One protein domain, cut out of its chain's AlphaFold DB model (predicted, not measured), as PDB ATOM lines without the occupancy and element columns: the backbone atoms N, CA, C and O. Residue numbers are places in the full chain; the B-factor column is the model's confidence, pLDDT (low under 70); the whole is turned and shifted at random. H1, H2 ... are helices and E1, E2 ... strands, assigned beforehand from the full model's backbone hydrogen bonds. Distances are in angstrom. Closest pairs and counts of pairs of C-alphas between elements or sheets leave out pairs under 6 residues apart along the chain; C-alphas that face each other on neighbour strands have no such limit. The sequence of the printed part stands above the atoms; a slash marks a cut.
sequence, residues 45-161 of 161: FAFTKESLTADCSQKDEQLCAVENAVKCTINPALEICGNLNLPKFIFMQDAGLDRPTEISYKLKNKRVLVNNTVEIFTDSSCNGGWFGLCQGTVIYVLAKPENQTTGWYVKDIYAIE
ATOM      1  N   PHE A  45     168.152 130.666 202.831       93.75
ATOM      2  CA  PHE A  45     167.662 129.892 203.963       93.75
ATOM      3  C   PHE A  45     166.876 130.824 204.870       93.75
ATOM      4  O   PHE A  45     167.378 131.885 205.228       93.75
ATOM      5  N   ALA A  46     165.642 130.461 205.205       95.25
ATOM      6  CA  ALA A  46     164.756 131.280 206.021       95.25
ATOM      7  C   ALA A  46     164.065 130.408 207.064       95.25
ATOM      8  O   ALA A  46     163.559 129.330 206.751       95.25
ATOM      9  N   PHE A  47     164.058 130.891 208.301       96.38
ATOM     10  CA  PHE A  47     163.558 130.167 209.454       96.38
ATOM     11  C   PHE A  47     162.665 131.081 210.280       96.38
ATOM     12  O   PHE A  47     163.025 132.224 210.558       96.38
ATOM     13  N   THR A  48     161.522 130.543 210.693       97.06
ATOM     14  CA  THR A  48     160.581 131.188 211.612       97.06
ATOM     15  C   THR A  48     160.424 130.299 212.829       97.06
ATOM     16  O   THR A  48     160.486 129.074 212.695       97.06
ATOM     17  N   LYS A  49     160.235 130.889 214.009       95.75
ATOM     18  CA  LYS A  49     160.104 130.168 215.281       95.75
ATOM     19  C   LYS A  49     159.034 129.074 215.229       95.75
ATOM     20  O   LYS A  49     159.216 128.014 215.822       95.75
ATOM     21  N   GLU A  50     157.952 129.321 214.503       92.81
ATOM     22  CA  GLU A  50     156.775 128.461 214.381       92.81
ATOM     23  C   GLU A  50     157.021 127.249 213.472       92.81
ATOM     24  O   GLU A  50     156.339 126.235 213.603       92.81
ATOM     25  N   SER A  51     157.996 127.335 212.562       88.31
ATOM     26  CA  SER A  51     158.284 126.306 211.557       88.31
ATOM     27  C   SER A  51     159.593 125.551 211.807       88.31
ATOM     28  O   SER A  51     160.070 124.848 210.914       88.31
ATOM     29  N   LEU A  52     160.228 125.733 212.971       92.94
ATOM     30  CA  LEU A  52     161.512 125.098 213.266       92.94
ATOM     31  C   LEU A  52     161.358 123.593 213.471       92.94
ATOM     32  O   LEU A  52     160.577 123.135 214.302       92.94
ATOM     33  N   THR A  53     162.183 122.831 212.761       89.44
ATOM     34  CA  THR A  53     162.320 121.386 212.927       89.44
ATOM     35  C   THR A  53     163.722 121.031 213.417       89.44
ATOM     36  O   THR A  53     164.684 121.779 213.213       89.44
ATOM     37  N   ALA A  54     163.830 119.863 214.053       86.06
ATOM     38  CA  ALA A  54     165.100 119.275 214.468       86.06
ATOM     39  C   ALA A  54     166.006 118.933 213.271       86.06
ATOM     40  O   ALA A  54     167.227 119.051 213.360       86.06
ATOM     41  N   ASP A  55     165.406 118.533 212.151       89.19
ATOM     42  CA  ASP A  55     166.138 118.067 210.979       89.19
ATOM     43  C   ASP A  55     166.841 119.197 210.246       89.19
ATOM     44  O   ASP A  55     166.308 120.292 210.074       89.19
ATOM     45  N   CYS A  56     168.031 118.895 209.752       89.12
ATOM     46  CA  CYS A  56     168.845 119.827 209.004       89.12
ATOM     47  C   CYS A  56     168.551 119.748 207.507       89.12
ATOM     48  O   CYS A  56     168.562 118.661 206.928       89.12
ATOM     49  N   SER A  57     168.335 120.891 206.859       87.56
ATOM     50  CA  SER A  57     168.079 120.918 205.416       87.56
ATOM     51  C   SER A  57     169.358 120.744 204.578       87.56
ATOM     52  O   SER A  57     169.300 120.354 203.408       87.56
ATOM     53  N   GLN A  58     170.529 120.984 205.181       86.44
ATOM     54  CA  GLN A  58     171.836 120.875 204.530       86.44
ATOM     55  C   GLN A  58     172.387 119.450 204.565       86.44
ATOM     56  O   GLN A  58     172.422 118.809 205.610       86.44
ATOM     57  N   LYS A  59     172.943 118.998 203.435       86.69
ATOM     58  CA  LYS A  59     173.727 117.749 203.374       86.69
ATOM     59  C   LYS A  59     175.163 117.911 203.881       86.69
ATOM     60  O   LYS A  59     175.775 116.931 204.289       86.69
ATOM     61  N   ASP A  60     175.719 119.119 203.800       91.44
ATOM     62  CA  ASP A  60     177.072 119.417 204.273       91.44
ATOM     63  C   ASP A  60     177.058 119.665 205.788       91.44
ATOM     64  O   ASP A  60     176.303 120.507 206.272       91.44
ATOM     65  N   GLU A  61     177.900 118.948 206.536       92.81
ATOM     66  CA  GLU A  61     177.935 119.026 208.005       92.81
ATOM     67  C   GLU A  61     178.282 120.426 208.535       92.81
ATOM     68  O   GLU A  61     177.798 120.819 209.596       92.81
ATOM     69  N   GLN A  62     179.107 121.196 207.822       94.19
ATOM     70  CA  GLN A  62     179.483 122.547 208.245       94.19
ATOM     71  C   GLN A  62     178.315 123.507 208.054       94.19
ATOM     72  O   GLN A  62     177.971 124.261 208.962       94.19
ATOM     73  N   LEU A  63     177.669 123.454 206.889       94.62
ATOM     74  CA  LEU A  63     176.468 124.251 206.640       94.62
ATOM     75  C   LEU A  63     175.346 123.858 207.606       94.62
ATOM     76  O   LEU A  63     174.597 124.715 208.067       94.62
ATOM     77  N   CYS A  64     175.277 122.577 207.964       94.50
ATOM     78  CA  CYS A  64     174.324 122.095 208.944       94.50
ATOM     79  C   CYS A  64     174.584 122.635 210.357       94.50
ATOM     80  O   CYS A  64     173.650 123.026 211.058       94.50
ATOM     81  N   ALA A  65     175.850 122.728 210.769       96.06
ATOM     82  CA  ALA A  65     176.214 123.353 212.038       96.06
ATOM     83  C   ALA A  65     175.774 124.829 212.097       96.06
ATOM     84  O   ALA A  65     175.287 125.277 213.136       96.06
ATOM     85  N   VAL A  66     175.892 125.566 210.984       97.06
ATOM     86  CA  VAL A  66     175.394 126.951 210.869       97.06
ATOM     87  C   VAL A  66     173.873 127.004 210.980       97.06
ATOM     88  O   VAL A  66     173.351 127.784 211.774       97.06
ATOM     89  N   GLU A  67     173.159 126.152 210.240       96.44
ATOM     90  CA  GLU A  67     171.694 126.083 210.301       96.44
ATOM     91  C   GLU A  67     171.214 125.810 211.732       96.44
ATOM     92  O   GLU A  67     170.355 126.521 212.249       96.44
ATOM     93  N   ASN A  68     171.815 124.835 212.417       96.19
ATOM     94  CA  ASN A  68     171.461 124.516 213.795       96.19
ATOM     95  C   ASN A  68     171.750 125.677 214.756       96.19
ATOM     96  O   ASN A  68     170.926 125.963 215.623       96.19
ATOM     97  N   ALA A  69     172.866 126.395 214.588       97.31
ATOM     98  CA  ALA A  69     173.151 127.588 215.386       97.31
ATOM     99  C   ALA A  69     172.093 128.689 215.178       97.31
ATOM    100  O   ALA A  69     171.655 129.312 216.148       97.31
ATOM    101  N   VAL A  70     171.626 128.891 213.941       97.12
ATOM    102  CA  VAL A  70     170.539 129.831 213.615       97.12
ATOM    103  C   VAL A  70     169.227 129.401 214.271       97.12
ATOM    104  O   VAL A  70     168.596 130.203 214.962       97.12
ATOM    105  N   LYS A  71     168.839 128.126 214.144       97.06
ATOM    106  CA  LYS A  71     167.626 127.593 214.786       97.06
ATOM    107  C   LYS A  71     167.666 127.753 216.304       97.06
ATOM    108  O   LYS A  71     166.689 128.214 216.887       97.06
ATOM    109  N   CYS A  72     168.800 127.451 216.934       96.81
ATOM    110  CA  CYS A  72     168.979 127.617 218.377       96.81
ATOM    111  C   CYS A  72     169.026 129.089 218.811       96.81
ATOM    112  O   CYS A  72     168.651 129.412 219.937       96.81
ATOM    113  N   THR A  73     169.436 129.999 217.923       96.75
ATOM    114  CA  THR A  73     169.341 131.446 218.164       96.75
ATOM    115  C   THR A  73     167.882 131.902 218.199       96.75
ATOM    116  O   THR A  73     167.506 132.643 219.106       96.75
ATOM    117  N   ILE A  74     167.036 131.402 217.296       96.94
ATOM    118  CA  ILE A  74     165.593 131.699 217.293       96.94
ATOM    119  C   ILE A  74     164.894 131.048 218.494       96.94
ATOM    120  O   ILE A  74     164.131 131.689 219.220       96.94
ATOM    121  N   ASN A  75     165.149 129.758 218.718       95.81
ATOM    122  CA  ASN A  75     164.537 128.988 219.790       95.81
ATOM    123  C   ASN A  75     165.559 128.046 220.452       95.81
ATOM    124  O   ASN A  75     165.770 126.925 219.984       95.81
ATOM    125  N   PRO A  76     166.157 128.448 221.583       94.94
ATOM    126  CA  PRO A  76     167.171 127.650 222.267       94.94
ATOM    127  C   PRO A  76     166.562 126.462 223.026       94.94
ATOM    128  O   PRO A  76     167.302 125.608 223.501       94.94
ATOM    129  N   ALA A  77     165.230 126.411 223.155       93.44
ATOM    130  CA  ALA A  77     164.507 125.322 223.803       93.44
ATOM    131  C   ALA A  77     164.179 124.160 222.847       93.44
ATOM    132  O   ALA A  77     163.539 123.197 223.265       93.44
ATOM    133  N   LEU A  78     164.589 124.231 221.574       93.25
ATOM    134  CA  LEU A  78     164.499 123.078 220.680       93.25
ATOM    135  C   LEU A  78     165.346 121.926 221.223       93.25
ATOM    136  O   LEU A  78     166.479 122.130 221.657       93.25
ATOM    137  N   GLU A  79     164.821 120.705 221.126       91.56
ATOM    138  CA  GLU A  79     165.467 119.500 221.658       91.56
ATOM    139  C   GLU A  79     166.899 119.318 221.132       91.56
ATOM    140  O   GLU A  79     167.812 119.010 221.898       91.56
ATOM    141  N   ILE A  80     167.126 119.608 219.843       91.00
ATOM    142  CA  ILE A  80     168.457 119.526 219.230       91.00
ATOM    143  C   ILE A  80     169.484 120.420 219.929       91.00
ATOM    144  O   ILE A  80     170.645 120.040 220.033       91.00
ATOM    145  N   CYS A  81     169.077 121.578 220.451       94.19
ATOM    146  CA  CYS A  81     169.994 122.580 220.989       94.19
ATOM    147  C   CYS A  81     170.656 122.132 222.292       94.19
ATOM    148  O   CYS A  81     171.793 122.520 222.552       94.19
ATOM    149  N   GLY A  82     169.988 121.283 223.082       89.81
ATOM    150  CA  GLY A  82     170.530 120.768 224.342       89.81
ATOM    151  C   GLY A  82     171.749 119.855 224.172       89.81
ATOM    152  O   GLY A  82     172.532 119.703 225.105       89.81
ATOM    153  N   ASN A  83     171.936 119.286 222.976       87.00
ATOM    154  CA  ASN A  83     173.016 118.344 222.671       87.00
ATOM    155  C   ASN A  83     174.137 118.960 221.819       87.00
ATOM    156  O   ASN A  83     175.106 118.276 221.487       87.00
ATOM    157  N   LEU A  84     174.015 120.235 221.436       91.69
ATOM    158  CA  LEU A  84     174.977 120.908 220.567       91.69
ATOM    159  C   LEU A  84     175.975 121.739 221.370       91.69
ATOM    160  O   LEU A  84     175.625 122.452 222.308       91.69
ATOM    161  N   ASN A  85     177.233 121.706 220.937       92.88
ATOM    162  CA  ASN A  85     178.250 122.621 221.432       92.88
ATOM    163  C   ASN A  85     178.118 123.962 220.697       92.88
ATOM    164  O   ASN A  85     178.543 124.084 219.552       92.88
ATOM    165  N   LEU A  86     177.482 124.943 221.332       95.31
ATOM    166  CA  LEU A  86     177.204 126.258 220.753       95.31
ATOM    167  C   LEU A  86     177.688 127.386 221.676       95.31
ATOM    168  O   LEU A  86     177.837 127.173 222.885       95.31
ATOM    169  N   PRO A  87     177.903 128.608 221.152       95.62
ATOM    170  CA  PRO A  87     178.267 129.751 221.974       95.62
ATOM    171  C   PRO A  87     177.228 130.000 223.069       95.62
ATOM    172  O   PRO A  87     176.026 130.058 222.809       95.62
ATOM    173  N   LYS A  88     177.690 130.195 224.309       94.19
ATOM    174  CA  LYS A  88     176.813 130.277 225.493       94.19
ATOM    175  C   LYS A  88     175.741 131.362 225.396       94.19
ATOM    176  O   LYS A  88     174.657 131.185 225.944       94.19
ATOM    177  N   PHE A  89     176.029 132.465 224.703       93.31
ATOM    178  CA  PHE A  89     175.074 133.561 224.552       93.31
ATOM    179  C   PHE A  89     173.798 133.123 223.819       93.31
ATOM    180  O   PHE A  89     172.740 133.649 224.133       93.31
ATOM    181  N   ILE A  90     173.854 132.115 222.933       95.38
ATOM    182  CA  ILE A  90     172.673 131.570 222.237       95.38
ATOM    183  C   ILE A  90     171.612 131.087 223.235       95.38
ATOM    184  O   ILE A  90     170.414 131.220 222.983       95.38
ATOM    185  N   PHE A  91     172.031 130.591 224.398       94.94
ATOM    186  CA  PHE A  91     171.148 130.059 225.436       94.94
ATOM    187  C   PHE A  91     170.721 131.096 226.482       94.94
ATOM    188  O   PHE A  91     169.959 130.765 227.389       94.94
ATOM    189  N   MET A  92     171.189 132.342 226.378       93.56
ATOM    190  CA  MET A  92     170.859 133.392 227.339       93.56
ATOM    191  C   MET A  92     169.365 133.729 227.297       93.56
ATOM    192  O   MET A  92     168.806 133.980 226.232       93.56
ATOM    193  N   GLN A  93     168.711 133.748 228.455       90.06
ATOM    194  CA  GLN A  93     167.305 134.132 228.590       90.06
ATOM    195  C   GLN A  93     167.246 135.478 229.307       90.06
ATOM    196  O   GLN A  93     167.268 135.528 230.534       90.06
ATOM    197  N   ASP A  94     167.221 136.563 228.537       88.62
ATOM    198  CA  ASP A  94     167.115 137.926 229.057       88.62
ATOM    199  C   ASP A  94     166.046 138.678 228.258       88.62
ATOM    200  O   ASP A  94     166.105 138.731 227.030       88.62
ATOM    201  N   ALA A  95     165.053 139.230 228.957       84.31
ATOM    202  CA  ALA A  95     163.940 139.960 228.353       84.31
ATOM    203  C   ALA A  95     164.348 141.334 227.792       84.31
ATOM    204  O   ALA A  95     163.610 141.902 226.991       84.31
ATOM    205  N   GLY A  96     165.498 141.874 228.206       88.25
ATOM    206  CA  GLY A  96     166.081 143.088 227.639       88.25
ATOM    207  C   GLY A  96     166.810 142.852 226.314       88.25
ATOM    208  O   GLY A  96     167.184 143.817 225.650       88.25
ATOM    209  N   LEU A  97     167.012 141.591 225.921       89.69
ATOM    210  CA  LEU A  97     167.595 141.228 224.637       89.69
ATOM    211  C   LEU A  97     166.498 140.914 223.628       89.69
ATOM    212  O   LEU A  97     165.664 140.030 223.826       89.69
ATOM    213  N   ASP A  98     166.556 141.603 222.499       93.00
ATOM    214  CA  ASP A  98     165.611 141.431 221.407       93.00
ATOM    215  C   ASP A  98     165.971 140.198 220.559       93.00
ATOM    216  O   ASP A  98     166.669 140.276 219.542       93.00
ATOM    217  N   ARG A  99     165.576 139.015 221.049       95.44
ATOM    218  CA  ARG A  99     165.802 137.737 220.362       95.44
ATOM    219  C   ARG A  99     164.913 137.641 219.116       95.44
ATOM    220  O   ARG A  99     163.694 137.710 219.258       95.44
ATOM    221  N   PRO A 100     165.477 137.382 217.924       96.25
ATOM    222  CA  PRO A 100     164.694 137.257 216.708       96.25
ATOM    223  C   PRO A 100     163.784 136.030 216.759       96.25
ATOM    224  O   PRO A 100     164.176 134.959 217.229       96.25
ATOM    225  N   THR A 101     162.587 136.170 216.200       96.94
ATOM    226  CA  THR A 101     161.705 135.038 215.882       96.94
ATOM    227  C   THR A 101     161.876 134.576 214.437       96.94
ATOM    228  O   THR A 101     161.433 133.484 214.087       96.94
ATOM    229  N   GLU A 102     162.549 135.383 213.617       97.69
ATOM    230  CA  GLU A 102     162.803 135.125 212.208       97.69
ATOM    231  C   GLU A 102     164.258 135.450 211.874       97.69
ATOM    232  O   GLU A 102     164.756 136.536 212.184       97.69
ATOM    233  N   ILE A 103     164.946 134.512 211.223       97.62
ATOM    234  CA  ILE A 103     166.285 134.725 210.668       97.62
ATOM    235  C   ILE A 103     166.316 134.137 209.264       97.62
ATOM    236  O   ILE A 103     165.866 133.015 209.025       97.62
ATOM    237  N   SER A 104     166.901 134.883 208.335       96.69
ATOM    238  CA  SER A 104     167.233 134.405 207.003       96.69
ATOM    239  C   SER A 104     168.682 134.712 206.666       96.69
ATOM    240  O   SER A 104     169.249 135.678 207.177       96.69
ATOM    241  N   TYR A 105     169.294 133.888 205.822       96.19
ATOM    242  CA  TYR A 105     170.649 134.127 205.358       96.19
ATOM    243  C   TYR A 105     170.922 133.525 203.979       96.19
ATOM    244  O   TYR A 105     170.312 132.534 203.565       96.19
ATOM    245  N   LYS A 106     171.899 134.109 203.283       95.25
ATOM    246  CA  LYS A 106     172.532 133.539 202.086       95.25
ATOM    247  C   LYS A 106     173.997 133.255 202.368       95.25
ATOM    248  O   LYS A 106     174.676 134.075 202.982       95.25
ATOM    249  N   LEU A 107     174.502 132.126 201.888       94.44
ATOM    250  CA  LEU A 107     175.925 131.805 201.976       94.44
ATOM    251  C   LEU A 107     176.708 132.709 201.013       94.44
ATOM    252  O   LEU A 107     176.394 132.777 199.828       94.44
ATOM    253  N   LYS A 108     177.724 133.415 201.516       92.81
ATOM    254  CA  LYS A 108     178.567 134.324 200.719       92.81
ATOM    255  C   LYS A 108     179.942 133.749 200.453       92.81
ATOM    256  O   LYS A 108     180.432 133.824 199.331       92.81
ATOM    257  N   ASN A 109     180.590 133.228 201.491       92.31
ATOM    258  CA  ASN A 109     181.961 132.749 201.391       92.31
ATOM    259  C   ASN A 109     182.279 131.693 202.451       92.31
ATOM    260  O   ASN A 109     181.596 131.585 203.469       92.31
ATOM    261  N   LYS A 110     183.348 130.937 202.218       94.38
ATOM    262  CA  LYS A 110     183.916 129.975 203.155       94.38
ATOM    263  C   LYS A 110     185.432 130.128 203.170       94.38
ATOM    264  O   LYS A 110     186.077 130.077 202.127       94.38
ATOM    265  N   ARG A 111     186.014 130.262 204.360       94.06
ATOM    266  CA  ARG A 111     187.465 130.380 204.551       94.06
ATOM    267  C   ARG A 111     187.957 129.320 205.523       94.06
ATOM    268  O   ARG A 111     187.406 129.170 206.603       94.06
ATOM    269  N   VAL A 112     189.003 128.589 205.146       92.75
ATOM    270  CA  VAL A 112     189.680 127.640 206.043       92.75
ATOM    271  C   VAL A 112     190.879 128.343 206.675       92.75
ATOM    272  O   VAL A 112     191.678 128.963 205.973       92.75
ATOM    273  N   LEU A 113     190.994 128.268 207.996       89.69
ATOM    274  CA  LEU A 113     192.065 128.882 208.776       89.69
ATOM    275  C   LEU A 113     193.174 127.871 209.106       89.69
ATOM    276  O   LEU A 113     192.989 126.657 209.039       89.69
ATOM    277  N   VAL A 114     194.341 128.385 209.507       81.88
ATOM    278  CA  VAL A 114     195.572 127.600 209.743       81.88
ATOM    279  C   VAL A 114     195.449 126.521 210.825       81.88
ATOM    280  O   VAL A 114     196.181 125.540 210.803       81.88
ATOM    281  N   ASN A 115     194.514 126.673 211.760       83.94
ATOM    282  CA  ASN A 115     194.225 125.726 212.843       83.94
ATOM    283  C   ASN A 115     193.071 124.766 212.501       83.94
ATOM    284  O   ASN A 115     192.415 124.247 213.401       83.94
ATOM    285  N   ASN A 116     192.784 124.574 211.210       83.38
ATOM    286  CA  ASN A 116     191.707 123.716 210.719       83.38
ATOM    287  C   ASN A 116     190.297 124.149 211.172       83.38
ATOM    288  O   ASN A 116     189.353 123.358 211.138       83.38
ATOM    289  N   THR A 117     190.147 125.409 211.592       92.31
ATOM    290  CA  THR A 117     188.835 126.032 211.788       92.31
ATOM    291  C   THR A 117     188.328 126.603 210.473       92.31
ATOM    292  O   THR A 117     189.104 126.860 209.549       92.31
ATOM    293  N   VAL A 118     187.015 126.757 210.361       95.69
ATOM    294  CA  VAL A 118     186.367 127.234 209.139       95.69
ATOM    295  C   VAL A 118     185.498 128.423 209.483       95.69
ATOM    296  O   VAL A 118     184.746 128.374 210.441       95.69
ATOM    297  N   GLU A 119     185.573 129.476 208.692       97.00
ATOM    298  CA  GLU A 119     184.631 130.583 208.751       97.00
ATOM    299  C   GLU A 119     183.645 130.460 207.599       97.00
ATOM    300  O   GLU A 119     184.044 130.310 206.441       97.00
ATOM    301  N   ILE A 120     182.360 130.539 207.921       96.75
ATOM    302  CA  ILE A 120     181.278 130.641 206.948       96.75
ATOM    303  C   ILE A 120     180.712 132.049 207.040       96.75
ATOM    304  O   ILE A 120     180.225 132.462 208.088       96.75
ATOM    305  N   PHE A 121     180.792 132.770 205.929       96.31
ATOM    306  CA  PHE A 121     180.281 134.124 205.782       96.31
ATOM    307  C   PHE A 121     178.878 134.047 205.211       96.31
ATOM    308  O   PHE A 121     178.656 133.401 204.178       96.31
ATOM    309  N   THR A 122     177.952 134.746 205.844       96.50
ATOM    310  CA  THR A 122     176.572 134.842 205.404       96.50
ATOM    311  C   THR A 122     176.138 136.289 205.301       96.50
ATOM    312  O   THR A 122     176.643 137.155 206.001       96.50
ATOM    313  N   ASP A 123     175.192 136.538 204.412       95.94
ATOM    314  CA  ASP A 123     174.443 137.788 204.328       95.94
ATOM    315  C   ASP A 123     173.093 137.531 204.972       95.94
ATOM    316  O   ASP A 123     172.286 136.770 204.429       95.94
ATOM    317  N   SER A 124     172.946 138.040 206.192       96.19
ATOM    318  CA  SER A 124     171.901 137.677 207.138       96.19
ATOM    319  C   SER A 124     170.945 138.832 207.389       96.19
ATOM    320  O   SER A 124     171.325 140.002 207.404       96.19
ATOM    321  N   SER A 125     169.695 138.484 207.660       96.19
ATOM    322  CA  SER A 125     168.661 139.413 208.094       96.19
ATOM    323  C   SER A 125     167.792 138.742 209.146       96.19
ATOM    324  O   SER A 125     167.414 137.580 208.992       96.19
ATOM    325  N   CYS A 126     167.430 139.485 210.186       96.50
ATOM    326  CA  CYS A 126     166.568 139.022 211.265       96.50
ATOM    327  C   CYS A 126     165.655 140.150 211.751       96.50
ATOM    328  O   CYS A 126     165.958 141.330 211.561       96.50
ATOM    329  N   ASN A 127     164.555 139.783 212.404       96.00
ATOM    330  CA  ASN A 127     163.560 140.721 212.924       96.00
ATOM    331  C   ASN A 127     163.815 141.172 214.377       96.00
ATOM    332  O   ASN A 127     162.888 141.647 215.024       96.00
ATOM    333  N   GLY A 128     165.045 141.023 214.880       92.50
ATOM    334  CA  GLY A 128     165.427 141.446 216.228       92.50
ATOM    335  C   GLY A 128     166.865 141.961 216.311       92.50
ATOM    336  O   GLY A 128     167.628 141.870 215.351       92.50
ATOM    337  N   GLY A 129     167.244 142.503 217.465       90.25
ATOM    338  CA  GLY A 129     168.551 143.115 217.733       90.25
ATOM    339  C   GLY A 129     169.597 142.219 218.410       90.25
ATOM    340  O   GLY A 129     170.520 142.751 219.023       90.25
ATOM    341  N   TRP A 130     169.464 140.888 218.354       93.12
ATOM    342  CA  TRP A 130     170.255 139.909 219.126       93.12
ATOM    343  C   TRP A 130     171.775 140.117 219.075       93.12
ATOM    344  O   TRP A 130     172.460 139.587 218.201       93.12
ATOM    345  N   PHE A 131     172.294 140.904 220.024       91.50
ATOM    346  CA  PHE A 131     173.690 141.357 220.110       91.50
ATOM    347  C   PHE A 131     174.263 141.961 218.809       91.50
ATOM    348  O   PHE A 131     175.479 142.024 218.653       91.50
ATOM    349  N   GLY A 132     173.414 142.362 217.856       90.62
ATOM    350  CA  GLY A 132     173.842 142.713 216.495       90.62
ATOM    351  C   GLY A 132     174.388 141.534 215.667       90.62
ATOM    352  O   GLY A 132     174.946 141.742 214.599       90.62
ATOM    353  N   LEU A 133     174.231 140.285 216.120       93.81
ATOM    354  CA  LEU A 133     174.839 139.086 215.520       93.81
ATOM    355  C   LEU A 133     173.923 138.337 214.535       93.81
ATOM    356  O   LEU A 133     174.189 137.181 214.210       93.81
ATOM    357  N   CYS A 134     172.832 138.954 214.071       93.56
ATOM    358  CA  CYS A 134     171.909 138.329 213.111       93.56
ATOM    359  C   CYS A 134     171.557 139.188 211.884       93.56
ATOM    360  O   CYS A 134     170.749 138.755 211.060       93.56
ATOM    361  N   GLN A 135     172.189 140.355 211.720       94.00
ATOM    362  CA  GLN A 135     172.008 141.244 210.567       94.00
ATOM    363  C   GLN A 135     173.342 141.521 209.862       94.00
ATOM    364  O   GLN A 135     174.400 141.497 210.487       94.00
ATOM    365  N   GLY A 136     173.289 141.787 208.556       94.62
ATOM    366  CA  GLY A 136     174.465 142.125 207.757       94.62
ATOM    367  C   GLY A 136     175.358 140.919 207.476       94.62
ATOM    368  O   GLY A 136     174.876 139.795 207.314       94.62
ATOM    369  N   THR A 137     176.675 141.141 207.392       96.62
ATOM    370  CA  THR A 137     177.615 140.035 207.163       96.62
ATOM    371  C   THR A 137     177.898 139.312 208.473       96.62
ATOM    372  O   THR A 137     178.720 139.764 209.266       96.62
ATOM    373  N   VAL A 138     177.255 138.164 208.684       97.62
ATOM    374  CA  VAL A 138     177.480 137.317 209.864       97.62
ATOM    375  C   VAL A 138     178.497 136.229 209.529       97.62
ATOM    376  O   VAL A 138     178.469 135.622 208.460       97.62
ATOM    377  N   ILE A 139     179.431 135.991 210.441       97.88
ATOM    378  CA  ILE A 139     180.524 135.037 210.288       97.88
ATOM    379  C   ILE A 139     180.386 133.989 211.377       97.88
ATOM    380  O   ILE A 139     180.544 134.287 212.557       97.88
ATOM    381  N   TYR A 140     180.145 132.750 210.969       97.81
ATOM    382  CA  TYR A 140     180.136 131.600 211.862       97.81
ATOM    383  C   TYR A 140     181.518 130.967 211.849       97.81
ATOM    384  O   TYR A 140     181.998 130.550 210.792       97.81
ATOM    385  N   VAL A 141     182.156 130.866 213.014       97.12
ATOM    386  CA  VAL A 141     183.432 130.167 213.165       97.12
ATOM    387  C   VAL A 141     183.172 128.752 213.640       97.12
ATOM    388  O   VAL A 141     182.654 128.524 214.731       97.12
ATOM    389  N   LEU A 142     183.570 127.791 212.825       97.06
ATOM    390  CA  LEU A 142     183.372 126.377 213.050       97.06
ATOM    391  C   LEU A 142     184.670 125.705 213.482       97.06
ATOM    392  O   LEU A 142     185.762 126.021 213.002       97.06
ATOM    393  N   ALA A 143     184.528 124.722 214.360       94.69
ATOM    394  CA  ALA A 143     185.596 123.825 214.761       94.69
ATOM    395  C   ALA A 143     185.125 122.370 214.701       94.69
ATOM    396  O   ALA A 143     183.927 122.080 214.722       94.69
ATOM    397  N   LYS A 144     186.092 121.455 214.630       91.12
ATOM    398  CA  LYS A 144     185.874 120.030 214.876       91.12
ATOM    399  C   LYS A 144     186.331 119.680 216.294       91.12
ATOM    400  O   LYS A 144     187.323 120.255 216.748       91.12
ATOM    401  N   PRO A 145     185.658 118.747 216.985       85.06
ATOM    402  CA  PRO A 145     186.189 118.145 218.198       85.06
ATOM    403  C   PRO A 145     187.547 117.495 217.915       85.06
ATOM    404  O   PRO A 145     187.745 116.882 216.861       85.06
ATOM    405  N   GLU A 146     188.483 117.616 218.854       78.69
ATOM    406  CA  GLU A 146     189.765 116.924 218.743       78.69
ATOM    407  C   GLU A 146     189.519 115.411 218.646       78.69
ATOM    408  O   GLU A 146     188.753 114.840 219.423       78.69
ATOM    409  N   ASN A 147     190.162 114.768 217.669       75.81
ATOM    410  CA  ASN A 147     190.062 113.332 217.382       75.81
ATOM    411  C   ASN A 147     188.730 112.838 216.782       75.81
ATOM    412  O   ASN A 147     188.497 111.630 216.760       75.81
ATOM    413  N   GLN A 148     187.880 113.721 216.244       75.75
ATOM    414  CA  GLN A 148     186.682 113.313 215.495       75.75
ATOM    415  C   GLN A 148     186.757 113.718 214.018       75.75
ATOM    416  O   GLN A 148     187.204 114.809 213.657       75.75
ATOM    417  N   THR A 149     186.318 112.817 213.136       65.44
ATOM    418  CA  THR A 149     186.243 113.073 211.689       65.44
ATOM    419  C   THR A 149     184.958 113.796 211.289       65.44
ATOM    420  O   THR A 149     184.968 114.487 210.266       65.44
ATOM    421  N   THR A 150     183.911 113.709 212.110       72.94
ATOM    422  CA  THR A 150     182.591 114.344 211.961       72.94
ATOM    423  C   THR A 150     182.287 115.240 213.171       72.94
ATOM    424  O   THR A 150     183.099 115.342 214.092       72.94
ATOM    425  N   GLY A 151     181.142 115.928 213.166       85.56
ATOM    426  CA  GLY A 151     180.671 116.679 214.340       85.56
ATOM    427  C   GLY A 151     181.143 118.131 214.390       85.56
ATOM    428  O   GLY A 151     181.478 118.643 215.458       85.56
ATOM    429  N   TRP A 152     181.186 118.804 213.236       93.88
ATOM    430  CA  TRP A 152     181.402 120.250 213.193       93.88
ATOM    431  C   TRP A 152     180.413 120.988 214.094       93.88
ATOM    432  O   TRP A 152     179.224 120.680 214.116       93.88
ATOM    433  N   TYR A 153     180.906 122.005 214.787       94.44
ATOM    434  CA  TYR A 153     180.079 122.872 215.611       94.44
ATOM    435  C   TYR A 153     180.510 124.326 215.453       94.44
ATOM    436  O   TYR A 153     181.673 124.617 215.156       94.44
ATOM    437  N   VAL A 154     179.564 125.242 215.650       97.25
ATOM    438  CA  VAL A 154     179.842 126.678 215.692       97.25
ATOM    439  C   VAL A 154     180.413 126.999 217.067       97.25
ATOM    440  O   VAL A 154     179.740 126.824 218.076       97.25
ATOM    441  N   LYS A 155     181.663 127.458 217.114       95.56
ATOM    442  CA  LYS A 155     182.329 127.862 218.358       95.56
ATOM    443  C   LYS A 155     182.218 129.357 218.643       95.56
ATOM    444  O   LYS A 155     182.355 129.750 219.795       95.56
ATOM    445  N   ASP A 156     182.016 130.169 217.608       96.00
ATOM    446  CA  ASP A 156     181.918 131.623 217.735       96.00
ATOM    447  C   ASP A 156     181.123 132.235 216.574       96.00
ATOM    448  O   ASP A 156     181.014 131.621 215.507       96.00
ATOM    449  N   ILE A 157     180.565 133.427 216.793       97.50
ATOM    450  CA  ILE A 157     179.775 134.175 215.807       97.50
ATOM    451  C   ILE A 157     180.155 135.654 215.883       97.50
ATOM    452  O   ILE A 157     180.128 136.250 216.958       97.50
ATOM    453  N   TYR A 158     180.449 136.253 214.733       94.38
ATOM    454  CA  TYR A 158     180.720 137.685 214.600       94.38
ATOM    455  C   TYR A 158     179.799 138.313 213.559       94.38
ATOM    456  O   TYR A 158     179.311 137.619 212.670       94.38
ATOM    457  N   ALA A 159     179.622 139.628 213.621       91.94
ATOM    458  CA  ALA A 159     179.025 140.409 212.547       91.94
ATOM    459  C   ALA A 159     179.997 141.513 212.115       91.94
ATOM    460  O   ALA A 159     180.727 142.064 212.942       91.94
ATOM    461  N   ILE A 160     180.030 141.795 210.815       86.75
ATOM    462  CA  ILE A 160     180.724 142.947 210.242       86.75
ATOM    463  C   ILE A 160     179.661 143.827 209.587       86.75
ATOM    464  O   ILE A 160     178.966 143.374 208.670       86.75
ATOM    465  N   GLU A 161     179.552 145.055 210.089       62.41
ATOM    466  CA  GLU A 161     178.742 146.141 209.523       62.41
ATOM    467  C   GLU A 161     179.518 146.926 208.459       62.41
ATOM    468  O   GLU A 161     180.733 147.175 208.660       62.41
TER     469      GLU A 161
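Overview. This is residues 45 to 161 of the 161 residues of an uncharacterized protein of Alphaproteobacteria bacterium (UniProt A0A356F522). A strongly twisted sheet of five strands curls round one helix, H1, which lies in its hollow, and the short helix H3 packs on residues 69 to 73 of H1. Another short helix, H2, lies farther out, past the sheet's reach. The printed part has 117 residues, with three named helices and five named strands in the order E1 H1 H2 H3 E2 E3 E4 E5; the sheet runs E1 E2 E3 E4 E5, antiparallel throughout, and the class is mixed, helices and strands. The whole is compact and rounded, with a radius of gyration of the C-alphas of 13.3 A and spans of 38 by 32 by 24 A.

Arrangement. Edge strand E1, residues 45 to 48, is the antiparallel neighbour of E2, residues 102 to 112, with N 45 and O 105 2.9 A apart. H1, residues 61 to 74, is on one face of the sheet, making two layers, a helix layer and a sheet layer. Its closest C-alphas to E5, residues 153 to 160, are those of Ala 65 and Tyr 153, 5.3 A apart. H1, with residues 68 to 72 alone, only just touches H2, residues 79 to 83, with 3 pairs of C-alphas within 8 A; the closest are Cys 72 and Cys 81, 5.8 A. With residues 69 to 73 alone it touches H3, residues 88 to 91, closest at the C-alphas of Thr 73 and Ile 90, 5.3 A. H3 only grazes the sheet, with residues 88 to 90; H2 is not on it. E2, E3 (residues 118 to 126), E4 (residues 136 to 143) and E5 form a meander, each strand the antiparallel neighbour of the one before, and each successive pair is a hairpin. N 106 and O 123 are 2.9 A apart, N 122 and O 138 2.8 A, and N 139 and O 158 2.8 A, within hydrogen-bond range. In H1 every O i to N i+4 pair is within range; H2 has 0 of 1 but 2 of 2 O i to N i+3 pairs, and H3 is too short for an O i to N i+4 pair.

Along the chain. E1 begins at C-alpha 45 (167.662, 129.892, 203.963). H1 is 20.0 A long, from C-alpha 61 (177.935, 119.026, 208.005). E2 is 28.6 A long and bends by 65 degrees at residue 108; E3, 23.1 A, bends by 62 degrees at residue 123. E4 is 22.5 A long. E5, 20.8 A, bends by 53 degrees at residue 156 and ends at C-alpha 160 (180.724, 142.947, 210.242).

Size, cuts and confidence. The C-alphas of Gly 96 and Asn 147, the two farthest apart, are 39.6 A apart. The printed part has no cut. E1 to H1 is a long link of 12 residues. Mean pLDDT of the printed part is 92.3; residues 149 and 161 are under 70.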